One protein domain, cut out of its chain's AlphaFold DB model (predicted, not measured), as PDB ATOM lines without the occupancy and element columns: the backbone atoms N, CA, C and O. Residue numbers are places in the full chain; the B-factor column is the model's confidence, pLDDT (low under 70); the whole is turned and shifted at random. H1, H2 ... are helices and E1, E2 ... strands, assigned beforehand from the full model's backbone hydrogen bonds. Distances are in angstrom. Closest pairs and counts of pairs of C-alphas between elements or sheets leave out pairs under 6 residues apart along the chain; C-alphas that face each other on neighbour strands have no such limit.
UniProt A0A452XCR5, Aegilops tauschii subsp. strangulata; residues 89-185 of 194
ATOM      1  N   GLN A  89     162.173 157.715 196.044       45.00
ATOM      2  CA  GLN A  89     161.178 158.606 196.611       45.00
ATOM      3  C   GLN A  89     160.037 157.743 197.150       45.00
ATOM      4  O   GLN A  89     159.271 157.157 196.384       45.00
ATOM      5  N   GLU A  90     159.909 157.702 198.474       48.03
ATOM      6  CA  GLU A  90     158.704 157.236 199.178       48.03
ATOM      7  C   GLU A  90     157.430 157.972 198.695       48.03
ATOM      8  O   GLU A  90     156.307 157.543 198.953       48.03
ATOM      9  N   ASP A  91     157.595 159.037 197.905       52.47
ATOM     10  CA  ASP A  91     156.540 159.824 197.273       52.47
ATOM     11  C   ASP A  91     155.873 159.165 196.053       52.47
ATOM     12  O   ASP A  91     154.821 159.639 195.612       52.47
ATOM     13  N   GLU A  92     156.441 158.098 195.472       63.12
ATOM     14  CA  GLU A  92     155.858 157.477 194.271       63.12
ATOM     15  C   GLU A  92     154.567 156.705 194.575       63.12
ATOM     16  O   GLU A  92     153.624 156.755 193.783       63.12
ATOM     17  N   VAL A  93     154.505 156.005 195.716       74.62
ATOM     18  CA  VAL A  93     153.363 155.169 196.116       74.62
ATOM     19  C   VAL A  93     153.065 155.360 197.600       74.62
ATOM     20  O   VAL A  93     153.806 154.849 198.433       74.62
ATOM     21  N   LYS A  94     151.943 155.998 197.962       81.62
ATOM     22  CA  LYS A  94     151.484 155.987 199.362       81.62
ATOM     23  C   LYS A  94     150.633 154.752 199.605       81.62
ATOM     24  O   LYS A  94     149.732 154.460 198.825       81.62
ATOM     25  N   VAL A  95     150.895 154.034 200.688       82.81
ATOM     26  CA  VAL A  95     150.022 152.953 201.155       82.81
ATOM     27  C   VAL A  95     149.132 153.512 202.261       82.81
ATOM     28  O   VAL A  95     149.630 154.030 203.255       82.81
ATOM     29  N   ILE A  96     147.820 153.456 202.072       84.12
ATOM     30  CA  ILE A  96     146.804 154.024 202.966       84.12
ATOM     31  C   ILE A  96     145.962 152.918 203.602       84.12
ATOM     32  O   ILE A  96     145.974 151.775 203.148       84.12
ATOM     33  N   ARG A  97     145.233 153.260 204.668       79.88
ATOM     34  CA  ARG A  97     144.322 152.345 205.374       79.88
ATOM     35  C   ARG A  97     142.854 152.538 205.038       79.88
ATOM     36  O   ARG A  97     142.077 151.628 205.282       79.88
ATOM     37  N   GLU A  98     142.491 153.668 204.439       82.12
ATOM     38  CA  GLU A  98     141.113 153.960 204.043       82.12
ATOM     39  C   GLU A  98     141.091 154.833 202.792       82.12
ATOM     40  O   GLU A  98     142.025 155.606 202.553       82.12
ATOM     41  N   LEU A  99     140.032 154.703 201.985       83.19
ATOM     42  CA  LEU A  99     139.865 155.507 200.777       83.19
ATOM     43  C   LEU A  99     139.776 156.991 201.140       83.19
ATOM     44  O   LEU A  99     138.945 157.358 201.966       83.19
ATOM     45  N   PRO A 100     140.552 157.870 200.487       86.62
ATOM     46  CA  PRO A 100     140.435 159.294 200.728       86.62
ATOM     47  C   PRO A 100     139.032 159.794 200.376       86.62
ATOM     48  O   PRO A 100     138.495 159.447 199.321       86.62
ATOM     49  N   GLN A 101     138.498 160.694 201.202       86.00
ATOM     50  CA  GLN A 101     137.125 161.207 201.116       86.00
ATOM     51  C   GLN A 101     136.739 161.750 199.729       86.00
ATOM     52  O   GLN A 101     135.599 161.600 199.301       86.00
ATOM     53  N   LYS A 102     137.703 162.279 198.961       83.38
ATOM     54  CA  LYS A 102     137.536 162.721 197.556       83.38
ATOM     55  C   LYS A 102     137.024 161.642 196.587       83.38
ATOM     56  O   LYS A 102     136.708 161.938 195.433       83.38
ATOM     57  N   PHE A 103     137.019 160.381 197.005       83.88
ATOM     58  CA  PHE A 103     136.507 159.257 196.233       83.88
ATOM     59  C   PHE A 103     135.306 158.568 196.899       83.88
ATOM     60  O   PHE A 103     134.841 157.558 196.372       83.88
ATOM     61  N   ASN A 104     134.783 159.104 198.008       79.06
ATOM     62  CA  ASN A 104     133.549 158.606 198.609       79.06
ATOM     63  C   ASN A 104     132.391 158.705 197.609       79.06
ATOM     64  O   ASN A 104     132.317 159.639 196.811       79.06
ATOM     65  N   GLY A 105     131.518 157.698 197.613       78.38
ATOM     66  CA  GLY A 105     130.402 157.588 196.668       78.38
ATOM     67  C   GLY A 105     130.783 157.110 195.261       78.38
ATOM     68  O   GLY A 105     129.893 156.822 194.466       78.38
ATOM     69  N   LYS A 106     132.077 156.961 194.929       81.69
ATOM     70  CA  LYS A 106     132.473 156.346 193.652       81.69
ATOM     71  C   LYS A 106     132.321 154.836 193.721       81.69
ATOM     72  O   LYS A 106     132.908 154.192 194.587       81.69
ATOM     73  N   VAL A 107     131.595 154.274 192.760       84.81
ATOM     74  CA  VAL A 107     131.473 152.823 192.605       84.81
ATOM     75  C   VAL A 107     132.806 152.275 192.074       84.81
ATOM     76  O   VAL A 107     133.206 152.630 190.961       84.81
ATOM     77  N   PRO A 108     133.536 151.450 192.848       87.19
ATOM     78  CA  PRO A 108     134.796 150.889 192.391       87.19
ATOM     79  C   PRO A 108     134.550 149.852 191.293       87.19
ATOM     80  O   PRO A 108     133.665 149.003 191.417       87.19
ATOM     81  N   LEU A 109     135.393 149.849 190.257       90.38
ATOM     82  CA  LEU A 109     135.410 148.733 189.314       90.38
ATOM     83  C   LEU A 109     135.995 147.509 190.022       90.38
ATOM     84  O   LEU A 109     137.178 147.499 190.366       90.38
ATOM     85  N   SER A 110     135.179 146.481 190.234       90.75
ATOM     86  CA  SER A 110     135.644 145.212 190.792       90.75
ATOM     87  C   SER A 110     136.150 144.309 189.670       90.75
ATOM     88  O   SER A 110     135.404 144.016 188.743       90.75
ATOM     89  N   MET A 111     137.397 143.843 189.749       89.38
ATOM     90  CA  MET A 111     137.965 142.934 188.744       89.38
ATOM     91  C   MET A 111     138.981 141.957 189.340       89.38
ATOM     92  O   MET A 111     139.541 142.202 190.408       89.38
ATOM     93  N   GLN A 112     139.254 140.867 188.624       88.12
ATOM     94  CA  GLN A 112     140.327 139.926 188.950       88.12
ATOM     95  C   GLN A 112     141.513 140.173 188.012       88.12
ATOM     96  O   GLN A 112     141.339 140.071 186.797       88.12
ATOM     97  N   PRO A 113     142.707 140.520 188.526       86.50
ATOM     98  CA  PRO A 113     143.886 140.625 187.681       86.50
ATOM     99  C   PRO A 113     144.343 139.244 187.213       86.50
ATOM    100  O   PRO A 113     144.324 138.288 187.990       86.50
ATOM    101  N   VAL A 114     144.855 139.172 185.983       87.62
ATOM    102  CA  VAL A 114     145.563 137.986 185.491       87.62
ATOM    103  C   VAL A 114     146.805 137.742 186.352       87.62
ATOM    104  O   VAL A 114     147.669 138.617 186.485       87.62
ATOM    105  N   SER A 115     146.887 136.555 186.951       84.62
ATOM    106  CA  SER A 115     148.042 136.123 187.742       84.62
ATOM    107  C   SER A 115     149.276 135.933 186.867       84.62
ATOM    108  O   SER A 115     149.175 135.540 185.709       84.62
ATOM    109  N   TRP A 116     150.448 136.199 187.440       83.44
ATOM    110  CA  TRP A 116     151.749 136.143 186.766       83.44
ATOM    111  C   TRP A 116     151.852 137.054 185.535       83.44
ATOM    112  O   TRP A 116     152.643 136.809 184.627       83.44
ATOM    113  N   SER A 117     151.067 138.132 185.510       86.06
ATOM    114  CA  SER A 117     151.029 139.062 184.387       86.06
ATOM    115  C   SER A 117     152.288 139.928 184.309       86.06
ATOM    116  O   SER A 117     152.943 140.225 185.310       86.06
ATOM    117  N   SER A 118     152.648 140.328 183.091       87.94
ATOM    118  CA  SER A 118     153.806 141.191 182.842       87.94
ATOM    119  C   SER A 118     153.525 142.649 183.218       87.94
ATOM    120  O   SER A 118     152.378 143.082 183.307       87.94
ATOM    121  N   GLU A 119     154.571 143.464 183.344       85.81
ATOM    122  CA  GLU A 119     154.423 144.917 183.515       85.81
ATOM    123  C   GLU A 119     153.551 145.552 182.409       85.81
ATOM    124  O   GLU A 119     152.712 146.415 182.682       85.81
ATOM    125  N   LYS A 120     153.678 145.072 181.163       89.31
ATOM    126  CA  LYS A 120     152.905 145.570 180.012       89.31
ATOM    127  C   LYS A 120     151.397 145.407 180.210       89.31
ATOM    128  O   LYS A 120     150.652 146.280 179.773       89.31
ATOM    129  N   TYR A 121     150.945 144.344 180.877       89.88
ATOM    130  CA  TYR A 121     149.530 144.145 181.211       89.88
ATOM    131  C   TYR A 121     149.010 145.277 182.106       89.88
ATOM    132  O   TYR A 121     147.983 145.889 181.811       89.88
ATOM    133  N   TYR A 122     149.762 145.643 183.145       87.81
ATOM    134  CA  TYR A 122     149.363 146.730 184.036       87.81
ATOM    135  C   TYR A 122     149.379 148.091 183.334       87.81
ATOM    136  O   TYR A 122     148.468 148.892 183.529       87.81
ATOM    137  N   LEU A 123     150.369 148.342 182.475       88.81
ATOM    138  CA  LEU A 123     150.468 149.602 181.736       88.81
ATOM    139  C   LEU A 123     149.407 149.745 180.636       88.81
ATOM    140  O   LEU A 123     148.896 150.844 180.428       88.81
ATOM    141  N   ARG A 124     149.077 148.661 179.926       91.25
ATOM    142  CA  ARG A 124     148.179 148.704 178.760       91.25
ATOM    143  C   ARG A 124     146.726 148.385 179.084       91.25
ATOM    144  O   ARG A 124     145.856 148.892 178.392       91.25
ATOM    145  N   GLN A 125     146.453 147.571 180.103       91.44
ATOM    146  CA  GLN A 125     145.090 147.140 180.434       91.44
ATOM    147  C   GLN A 125     144.597 147.744 181.747       91.44
ATOM    148  O   GLN A 125     143.542 148.373 181.776       91.44
ATOM    149  N   ILE A 126     145.373 147.640 182.829       90.38
ATOM    150  CA  ILE A 126     144.925 148.127 184.144       90.38
ATOM    151  C   ILE A 126     144.944 149.654 184.224       90.38
ATOM    152  O   ILE A 126     143.979 150.267 184.678       90.38
ATOM    153  N   LEU A 127     146.017 150.301 183.774       89.50
ATOM    154  CA  LEU A 127     146.172 151.751 183.884       89.50
ATOM    155  C   LEU A 127     145.045 152.540 183.179       89.50
ATOM    156  O   LEU A 127     144.536 153.487 183.788       89.50
ATOM    157  N   PRO A 128     144.588 152.186 181.961       92.81
ATOM    158  CA  PRO A 128     143.409 152.818 181.364       92.81
ATOM    159  C   PRO A 128     142.141 152.659 182.211       92.81
ATOM    160  O   PRO A 128     141.403 153.630 182.393       92.81
ATOM    161  N   LEU A 129     141.918 151.477 182.796       91.00
ATOM    162  CA  LEU A 129     140.774 151.233 183.678       91.00
ATOM    163  C   LEU A 129     140.835 152.105 184.934       91.00
ATOM    164  O   LEU A 129     139.811 152.666 185.326       91.00
ATOM    165  N   VAL A 130     142.026 152.284 185.518       87.94
ATOM    166  CA  VAL A 130     142.243 153.154 186.687       87.94
ATOM    167  C   VAL A 130     141.950 154.603 186.319       87.94
ATOM    168  O   VAL A 130     141.273 155.316 187.057       87.94
ATOM    169  N   ARG A 131     142.413 155.053 185.147       88.75
ATOM    170  CA  ARG A 131     142.155 156.416 184.662       88.75
ATOM    171  C   ARG A 131     140.663 156.676 184.441       88.75
ATOM    172  O   ARG A 131     140.220 157.788 184.745       88.75
ATOM    173  N   LYS A 132     139.917 155.673 183.966       89.81
ATOM    174  CA  LYS A 132     138.466 155.735 183.730       89.81
ATOM    175  C   LYS A 132     137.663 155.716 185.036       89.81
ATOM    176  O   LYS A 132     136.922 156.655 185.296       89.81
ATOM    177  N   HIS A 133     137.856 154.706 185.885       87.56
ATOM    178  CA  HIS A 133     137.008 154.469 187.065       87.56
ATOM    179  C   HIS A 133     137.504 155.165 188.338       87.56
ATOM    180  O   HIS A 133     136.762 155.278 189.309       87.56
ATOM    181  N   LYS A 134     138.750 155.660 188.349       88.38
ATOM    182  CA  LYS A 134     139.463 156.276 189.490       88.38
ATOM    183  C   LYS A 134     139.743 155.333 190.661       88.38
ATOM    184  O   LYS A 134     140.787 155.474 191.289       88.38
ATOM    185  N   VAL A 135     138.847 154.387 190.930       88.31
ATOM    186  CA  VAL A 135     138.956 153.380 191.982       88.31
ATOM    187  C   VAL A 135     138.765 152.001 191.358       88.31
ATOM    188  O   VAL A 135     137.767 151.744 190.681       88.31
ATOM    189  N   ILE A 136     139.729 151.112 191.595       90.19
ATOM    190  CA  ILE A 136     139.632 149.698 191.234       90.19
ATOM    191  C   ILE A 136     139.726 148.867 192.509       90.19
ATOM    192  O   ILE A 136     140.619 149.072 193.333       90.19
ATOM    193  N   ARG A 137     138.818 147.902 192.636       88.00
ATOM    194  CA  ARG A 137     138.864 146.856 193.651       88.00
ATOM    195  C   ARG A 137     139.325 145.562 192.996       88.00
ATOM    196  O   ARG A 137     138.630 145.009 192.147       88.00
ATOM    197  N   PHE A 138     140.475 145.054 193.413       88.31
ATOM    198  CA  PHE A 138     140.877 143.708 193.027       88.31
ATOM    199  C   PHE A 138     140.183 142.700 193.936       88.31
ATOM    200  O   PHE A 138     140.384 142.731 195.147       88.31
ATOM    201  N   SER A 139     139.340 141.833 193.373       83.00
ATOM    202  CA  SER A 139     138.659 140.796 194.164       83.00
ATOM    203  C   SER A 139     139.590 139.646 194.547       83.00
ATOM    204  O   SER A 139     139.353 138.990 195.555       83.00
ATOM    205  N   ARG A 140     140.672 139.442 193.787       78.31
ATOM    206  CA  ARG A 140     141.809 138.593 194.158       78.31
ATOM    207  C   ARG A 140     143.043 139.458 194.360       78.31
ATOM    208  O   ARG A 140     143.569 140.038 193.411       78.31
ATOM    209  N   THR A 141     143.467 139.592 195.613       70.94
ATOM    210  CA  THR A 141     144.626 140.413 196.002       70.94
ATOM    211  C   THR A 141     145.942 139.641 195.955       70.94
ATOM    212  O   THR A 141     147.005 140.232 196.111       70.94
ATOM    213  N   ASP A 142     145.878 138.329 195.742       70.06
ATOM    214  CA  ASP A 142     147.013 137.421 195.592       70.06
ATOM    215  C   ASP A 142     147.507 137.302 194.140       70.06
ATOM    216  O   ASP A 142     148.573 136.726 193.921       70.06
ATOM    217  N   SER A 143     146.793 137.870 193.156       71.25
ATOM    218  CA  SER A 143     147.229 137.913 191.753       71.25
ATOM    219  C   SER A 143     148.605 138.576 191.628       71.25
ATOM    220  O   SER A 143     148.770 139.781 191.832       71.25
ATOM    221  N   ARG A 144     149.615 137.766 191.292       69.25
ATOM    222  CA  ARG A 144     151.029 138.169 191.305       69.25
ATOM    223  C   ARG A 144     151.436 138.860 190.006       69.25
ATOM    224  O   ARG A 144     151.134 138.368 188.926       69.25
ATOM    225  N   LEU A 145     152.215 139.933 190.105       81.50
ATOM    226  CA  LEU A 145     153.060 140.401 189.002       81.50
ATOM    227  C   LEU A 145     154.139 139.338 188.718       81.50
ATOM    228  O   LEU A 145     154.656 138.737 189.664       81.50
ATOM    229  N   ALA A 146     154.493 139.125 187.446       82.88
ATOM    230  CA  ALA A 146     155.545 138.195 187.029       82.88
ATOM    231  C   ALA A 146     156.833 138.365 187.860       82.88
ATOM    232  O   ALA A 146     157.248 139.483 188.147       82.88
ATOM    233  N   ASN A 147     157.470 137.262 188.268       77.12
ATOM    234  CA  ASN A 147     158.669 137.329 189.117       77.12
ATOM    235  C   ASN A 147     159.941 137.692 188.354       77.12
ATOM    236  O   ASN A 147     160.801 138.379 188.901       77.12
ATOM    237  N   ASN A 148     160.044 137.228 187.113       79.19
ATOM    238  CA  ASN A 148     161.248 137.336 186.305       79.19
ATOM    239  C   ASN A 148     161.082 138.429 185.246       79.19
ATOM    240  O   ASN A 148     159.964 138.776 184.863       79.19
ATOM    241  N   GLY A 149     162.203 138.979 184.775       80.31
ATOM    242  CA  GLY A 149     162.206 139.980 183.701       80.31
ATOM    243  C   GLY A 149     161.635 141.347 184.093       80.31
ATOM    244  O   GLY A 149     161.370 142.165 183.217       80.31
ATOM    245  N   LEU A 150     161.441 141.615 185.388       83.12
ATOM    246  CA  LEU A 150     161.033 142.935 185.859       83.12
ATOM    247  C   LEU A 150     162.243 143.871 185.975       83.12
ATOM    248  O   LEU A 150     163.254 143.474 186.572       83.12
ATOM    249  N   PRO A 151     162.129 145.137 185.534       85.75
ATOM    250  CA  PRO A 151     163.151 146.142 185.786       85.75
ATOM    251  C   PRO A 151     163.463 146.249 187.281       85.75
ATOM    252  O   PRO A 151     162.560 146.208 188.124       85.75
ATOM    253  N   LEU A 152     164.737 146.459 187.624       82.94
ATOM    254  CA  LEU A 152     165.192 146.575 189.015       82.94
ATOM    255  C   LEU A 152     164.378 147.611 189.808       82.94
ATOM    256  O   LEU A 152     164.134 147.435 191.004       82.94
ATOM    257  N   ARG A 153     163.935 148.681 189.133       82.31
ATOM    258  CA  ARG A 153     163.104 149.712 189.751       82.31
ATOM    259  C   ARG A 153     161.754 149.171 190.222       82.31
ATOM    260  O   ARG A 153     161.359 149.377 191.365       82.31
ATOM    261  N   LEU A 154     161.084 148.427 189.353       82.38
ATOM    262  CA  LEU A 154     159.779 147.846 189.635       82.38
ATOM    263  C   LEU A 154     159.869 146.765 190.720       82.38
ATOM    264  O   LEU A 154     158.998 146.679 191.583       82.38
ATOM    265  N   GLN A 155     160.954 145.983 190.733       84.12
ATOM    266  CA  GLN A 155     161.185 144.980 191.776       84.12
ATOM    267  C   GLN A 155     161.326 145.606 193.166       84.12
ATOM    268  O   GLN A 155     160.663 145.174 194.108       84.12
ATOM    269  N   LYS A 156     162.148 146.651 193.296       83.00
ATOM    270  CA  LYS A 156     162.317 147.378 194.562       83.00
ATOM    271  C   LYS A 156     161.013 148.057 194.995       83.00
ATOM    272  O   LYS A 156     160.678 147.991 196.175       83.00
ATOM    273  N   LEU A 157     160.256 148.639 194.057       82.69
ATOM    274  CA  LEU A 157     158.942 149.220 194.339       82.69
ATOM    275  C   LEU A 157     157.969 148.170 194.885       82.69
ATOM    276  O   LEU A 157     157.351 148.389 195.922       82.69
ATOM    277  N   ARG A 158     157.891 146.996 194.244       81.94
ATOM    278  CA  ARG A 158     157.085 145.857 194.710       81.94
ATOM    279  C   ARG A 158     157.454 145.460 196.138       81.94
ATOM    280  O   ARG A 158     156.567 145.293 196.970       81.94
ATOM    281  N   CYS A 159     158.747 145.334 196.436       81.44
ATOM    282  CA  CYS A 159     159.219 145.003 197.780       81.44
ATOM    283  C   CYS A 159     158.839 146.076 198.808       81.44
ATOM    284  O   CYS A 159     158.332 145.732 199.871       81.44
ATOM    285  N   HIS A 160     159.038 147.357 198.490       81.81
ATOM    286  CA  HIS A 160     158.709 148.469 199.384       81.81
ATOM    287  C   HIS A 160     157.201 148.553 199.666       81.81
ATOM    288  O   HIS A 160     156.781 148.635 200.819       81.81
ATOM    289  N   VAL A 161     156.375 148.463 198.621       83.06
ATOM    290  CA  VAL A 161     154.914 148.486 198.748       83.06
ATOM    291  C   VAL A 161     154.421 147.288 199.554       83.06
ATOM    292  O   VAL A 161     153.639 147.478 200.479       83.06
ATOM    293  N   ASN A 162     154.913 146.077 199.277       83.00
ATOM    294  CA  ASN A 162     154.536 144.887 200.044       83.00
ATOM    295  C   ASN A 162     154.980 144.982 201.507       83.00
ATOM    296  O   ASN A 162     154.217 144.612 202.393       83.00
ATOM    297  N   TYR A 163     156.178 145.504 201.778       81.69
ATOM    298  CA  TYR A 163     156.669 145.705 203.143       81.69
ATOM    299  C   TYR A 163     155.752 146.641 203.943       81.69
ATOM    300  O   TYR A 163     155.361 146.319 205.065       81.69
ATOM    301  N   ASN A 164     155.349 147.765 203.345       81.19
ATOM    302  CA  ASN A 164     154.465 148.737 203.991       81.19
ATOM    303  C   ASN A 164     153.010 148.254 204.085       81.19
ATOM    304  O   ASN A 164     152.346 148.458 205.104       81.19
ATOM    305  N   ALA A 165     152.511 147.576 203.052       80.94
ATOM    306  CA  ALA A 165     151.155 147.041 203.030       80.94
ATOM    307  C   ALA A 165     150.977 145.839 203.967       80.94
ATOM    308  O   ALA A 165     149.884 145.634 204.478       80.94
ATOM    309  N   LEU A 166     152.025 145.061 204.247       82.00
ATOM    310  CA  LEU A 166     151.940 143.842 205.060       82.00
ATOM    311  C   LEU A 166     152.554 144.003 206.459       82.00
ATOM    312  O   LEU A 166     153.019 143.031 207.055       82.00
ATOM    313  N   ARG A 167     152.552 145.221 207.019       82.44
ATOM    314  CA  ARG A 167     153.001 145.453 208.405       82.44
ATOM    315  C   ARG A 167     152.152 144.685 209.410       82.44
ATOM    316  O   ARG A 167     150.931 144.726 209.317       82.44
ATOM    317  N   PHE A 168     152.750 144.035 210.397       83.44
ATOM    318  CA  PHE A 168     151.974 143.304 211.399       83.44
ATOM    319  C   PHE A 168     151.089 144.239 212.239       83.44
ATOM    320  O   PHE A 168     151.247 145.462 212.217       83.44
ATOM    321  N   THR A 169     150.119 143.670 212.954       88.44
ATOM    322  CA  THR A 169     149.358 144.440 213.943       88.44
ATOM    323  C   THR A 169     150.300 144.937 215.044       88.44
ATOM    324  O   THR A 169     151.295 144.265 215.337       88.44
ATOM    325  N   PRO A 170     149.991 146.068 215.706       92.06
ATOM    326  CA  PRO A 170     150.825 146.582 216.792       92.06
ATOM    327  C   PRO A 170     151.091 145.546 217.894       92.06
ATOM    328  O   PRO A 170     152.195 145.483 218.424       92.06
ATOM    329  N   SER A 171     150.115 144.680 218.189       93.06
ATOM    330  CA  SER A 171     150.255 143.594 219.163       93.06
ATOM    331  C   SER A 171     151.309 142.554 218.763       93.06
ATOM    332  O   SER A 171     152.138 142.173 219.586       93.06
ATOM    333  N   ILE A 172     151.323 142.125 217.497       93.56
ATOM    334  CA  ILE A 172     152.311 141.167 216.979       93.56
ATOM    335  C   ILE A 172     153.696 141.821 216.895       93.56
ATOM    336  O   ILE A 172     154.690 141.188 217.249       93.56
ATOM    337  N   GLU A 173     153.778 143.089 216.470       93.69
ATOM    338  CA  GLU A 173     155.046 143.836 216.467       93.69
ATOM    339  C   GLU A 173     155.612 143.960 217.892       93.69
ATOM    340  O   GLU A 173     156.793 143.685 218.108       93.69
ATOM    341  N   ALA A 174     154.776 144.294 218.881       95.31
ATOM    342  CA  ALA A 174     155.179 144.388 220.282       95.31
ATOM    343  C   ALA A 174     155.674 143.044 220.840       95.31
ATOM    344  O   ALA A 174     156.724 142.993 221.487       95.31
ATOM    345  N   LEU A 175     154.968 141.948 220.545       96.38
ATOM    346  CA  LEU A 175     155.380 140.605 220.954       96.38
ATOM    347  C   LEU A 175     156.727 140.210 220.332       96.38
ATOM    348  O   LEU A 175     157.629 139.768 221.045       96.38
ATOM    349  N   GLY A 176     156.891 140.423 219.023       94.38
ATOM    350  CA  GLY A 176     158.144 140.149 218.322       94.38
ATOM    351  C   GLY A 176     159.311 140.968 218.879       94.38
ATOM    352  O   GLY A 176     160.391 140.429 219.113       94.38
ATOM    353  N   ASN A 177     159.082 142.248 219.183       94.69
ATOM    354  CA  ASN A 177     160.087 143.113 219.804       94.69
ATOM    355  C   ASN A 177     160.478 142.630 221.205       94.69
ATOM    356  O   ASN A 177     161.663 142.651 221.545       94.69
ATOM    357  N   LYS A 178     159.517 142.150 222.003       96.25
ATOM    358  CA  LYS A 178     159.791 141.560 223.321       96.25
ATOM    359  C   LYS A 178     160.660 140.305 223.196       96.25
ATOM    360  O   LYS A 178     161.651 140.194 223.913       96.25
ATOM    361  N   MET A 179     160.344 139.409 222.258       94.69
ATOM    362  CA  MET A 179     161.149 138.207 221.994       94.69
ATOM    363  C   MET A 179     162.576 138.560 221.561       94.69
ATOM    364  O   MET A 179     163.537 138.051 222.133       94.69
ATOM    365  N   ILE A 180     162.726 139.477 220.600       94.25
ATOM    366  CA  ILE A 180     164.039 139.933 220.125       94.25
ATOM    367  C   ILE A 180     164.834 140.582 221.264       94.25
ATOM    368  O   ILE A 180     166.028 140.328 221.391       94.25
ATOM    369  N   SER A 181     164.192 141.399 222.104       94.12
ATOM    370  CA  SER A 181     164.834 142.020 223.268       94.12
ATOM    371  C   SER A 181     165.392 140.966 224.226       94.12
ATOM    372  O   SER A 181     166.549 141.063 224.630       94.12
ATOM    373  N   SER A 182     164.623 139.914 224.519       94.50
ATOM    374  CA  SER A 182     165.094 138.798 225.343       94.50
ATOM    375  C   SER A 182     166.271 138.053 224.707       94.50
ATOM    376  O   SER A 182     167.268 137.828 225.385       94.50
ATOM    377  N   LEU A 183     166.212 137.736 223.409       94.56
ATOM    378  CA  LEU A 183     167.307 137.052 222.702       94.56
ATOM    379  C   LEU A 183     168.588 137.898 222.637       94.56
ATOM    380  O   LEU A 183     169.693 137.375 222.740       94.56
ATOM    381  N   ARG A 184     168.465 139.224 222.517       93.88
ATOM    382  CA  ARG A 184     169.629 140.124 222.530       93.88
ATOM    383  C   ARG A 184     170.324 140.178 223.886       93.88
ATOM    384  O   ARG A 184     171.528 140.404 223.919       93.88
ATOM    385  N   LYS A 185     169.602 139.951 224.990       95.19
ATOM    386  CA  LYS A 185     170.210 139.872 226.330       95.19
ATOM    387  C   LYS A 185     171.136 138.665 226.474       95.19
ATOM    388  O   LYS A 185     172.092 138.738 227.232       95.19
TER     389      LYS A 185
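AT A GLANCE: This is residues 89 to 185 of the 194 residues of a protein of Aegilops tauschii subsp. strangulata (UniProt A0A452XCR5). H1 packs beside the short parallel strand pair E2 and E3 in one loose lobe; H2, with E1 near its last residue, makes another part. Beyond them H3 sticks out as an arm, residues 170 to 175 and 177 to 185 standing free. The printed part has 97 residues, with three named helices and three named strands in the order E1, E2, H1, E3, H2, H3; of the 54 residues in named elements helices hold 45 and strands 9, mostly helix, and the whole is loose, with a radius of gyration of the C-alphas of 17.3 A and spans of 55 by 38 by 27 A.

HOW THE PARTS SIT: The closest C-alphas of E1, residues 94 to 96, and H2, residues 152 to 165, are Val 95 and Ala 165, 6.3 A apart. E2, residues 109 to 111, and E3, residues 136 to 138, are parallel neighbours; N 111 and O 137, 2.9 A, are within hydrogen-bond range. With H1, residues 119 to 133, between them, they form a strand-helix-strand unit with a right-handed crossover. The closest C-alphas of H1 and E3, Val 130 and Ile 136, are 6.3 A apart. H3, residues 170 to 185, touches no helix. Every O i to N i+4 pair is within range in H2 and H3, 8 of 11 in H1.

IN THESE COORDINATES: E1 begins at C-alpha 94 (151.484, 155.987, 199.362). H1 measures 20.2 A, H2 19.8 A and H3 22.6 A, ending at C-alpha 185 (170.210, 139.872, 226.330).

THE WHOLE: The printed part has no cut. Links E1 to E2 and E3 to H2 are long. Residues 89 to 92 and 144 have pLDDT under 70.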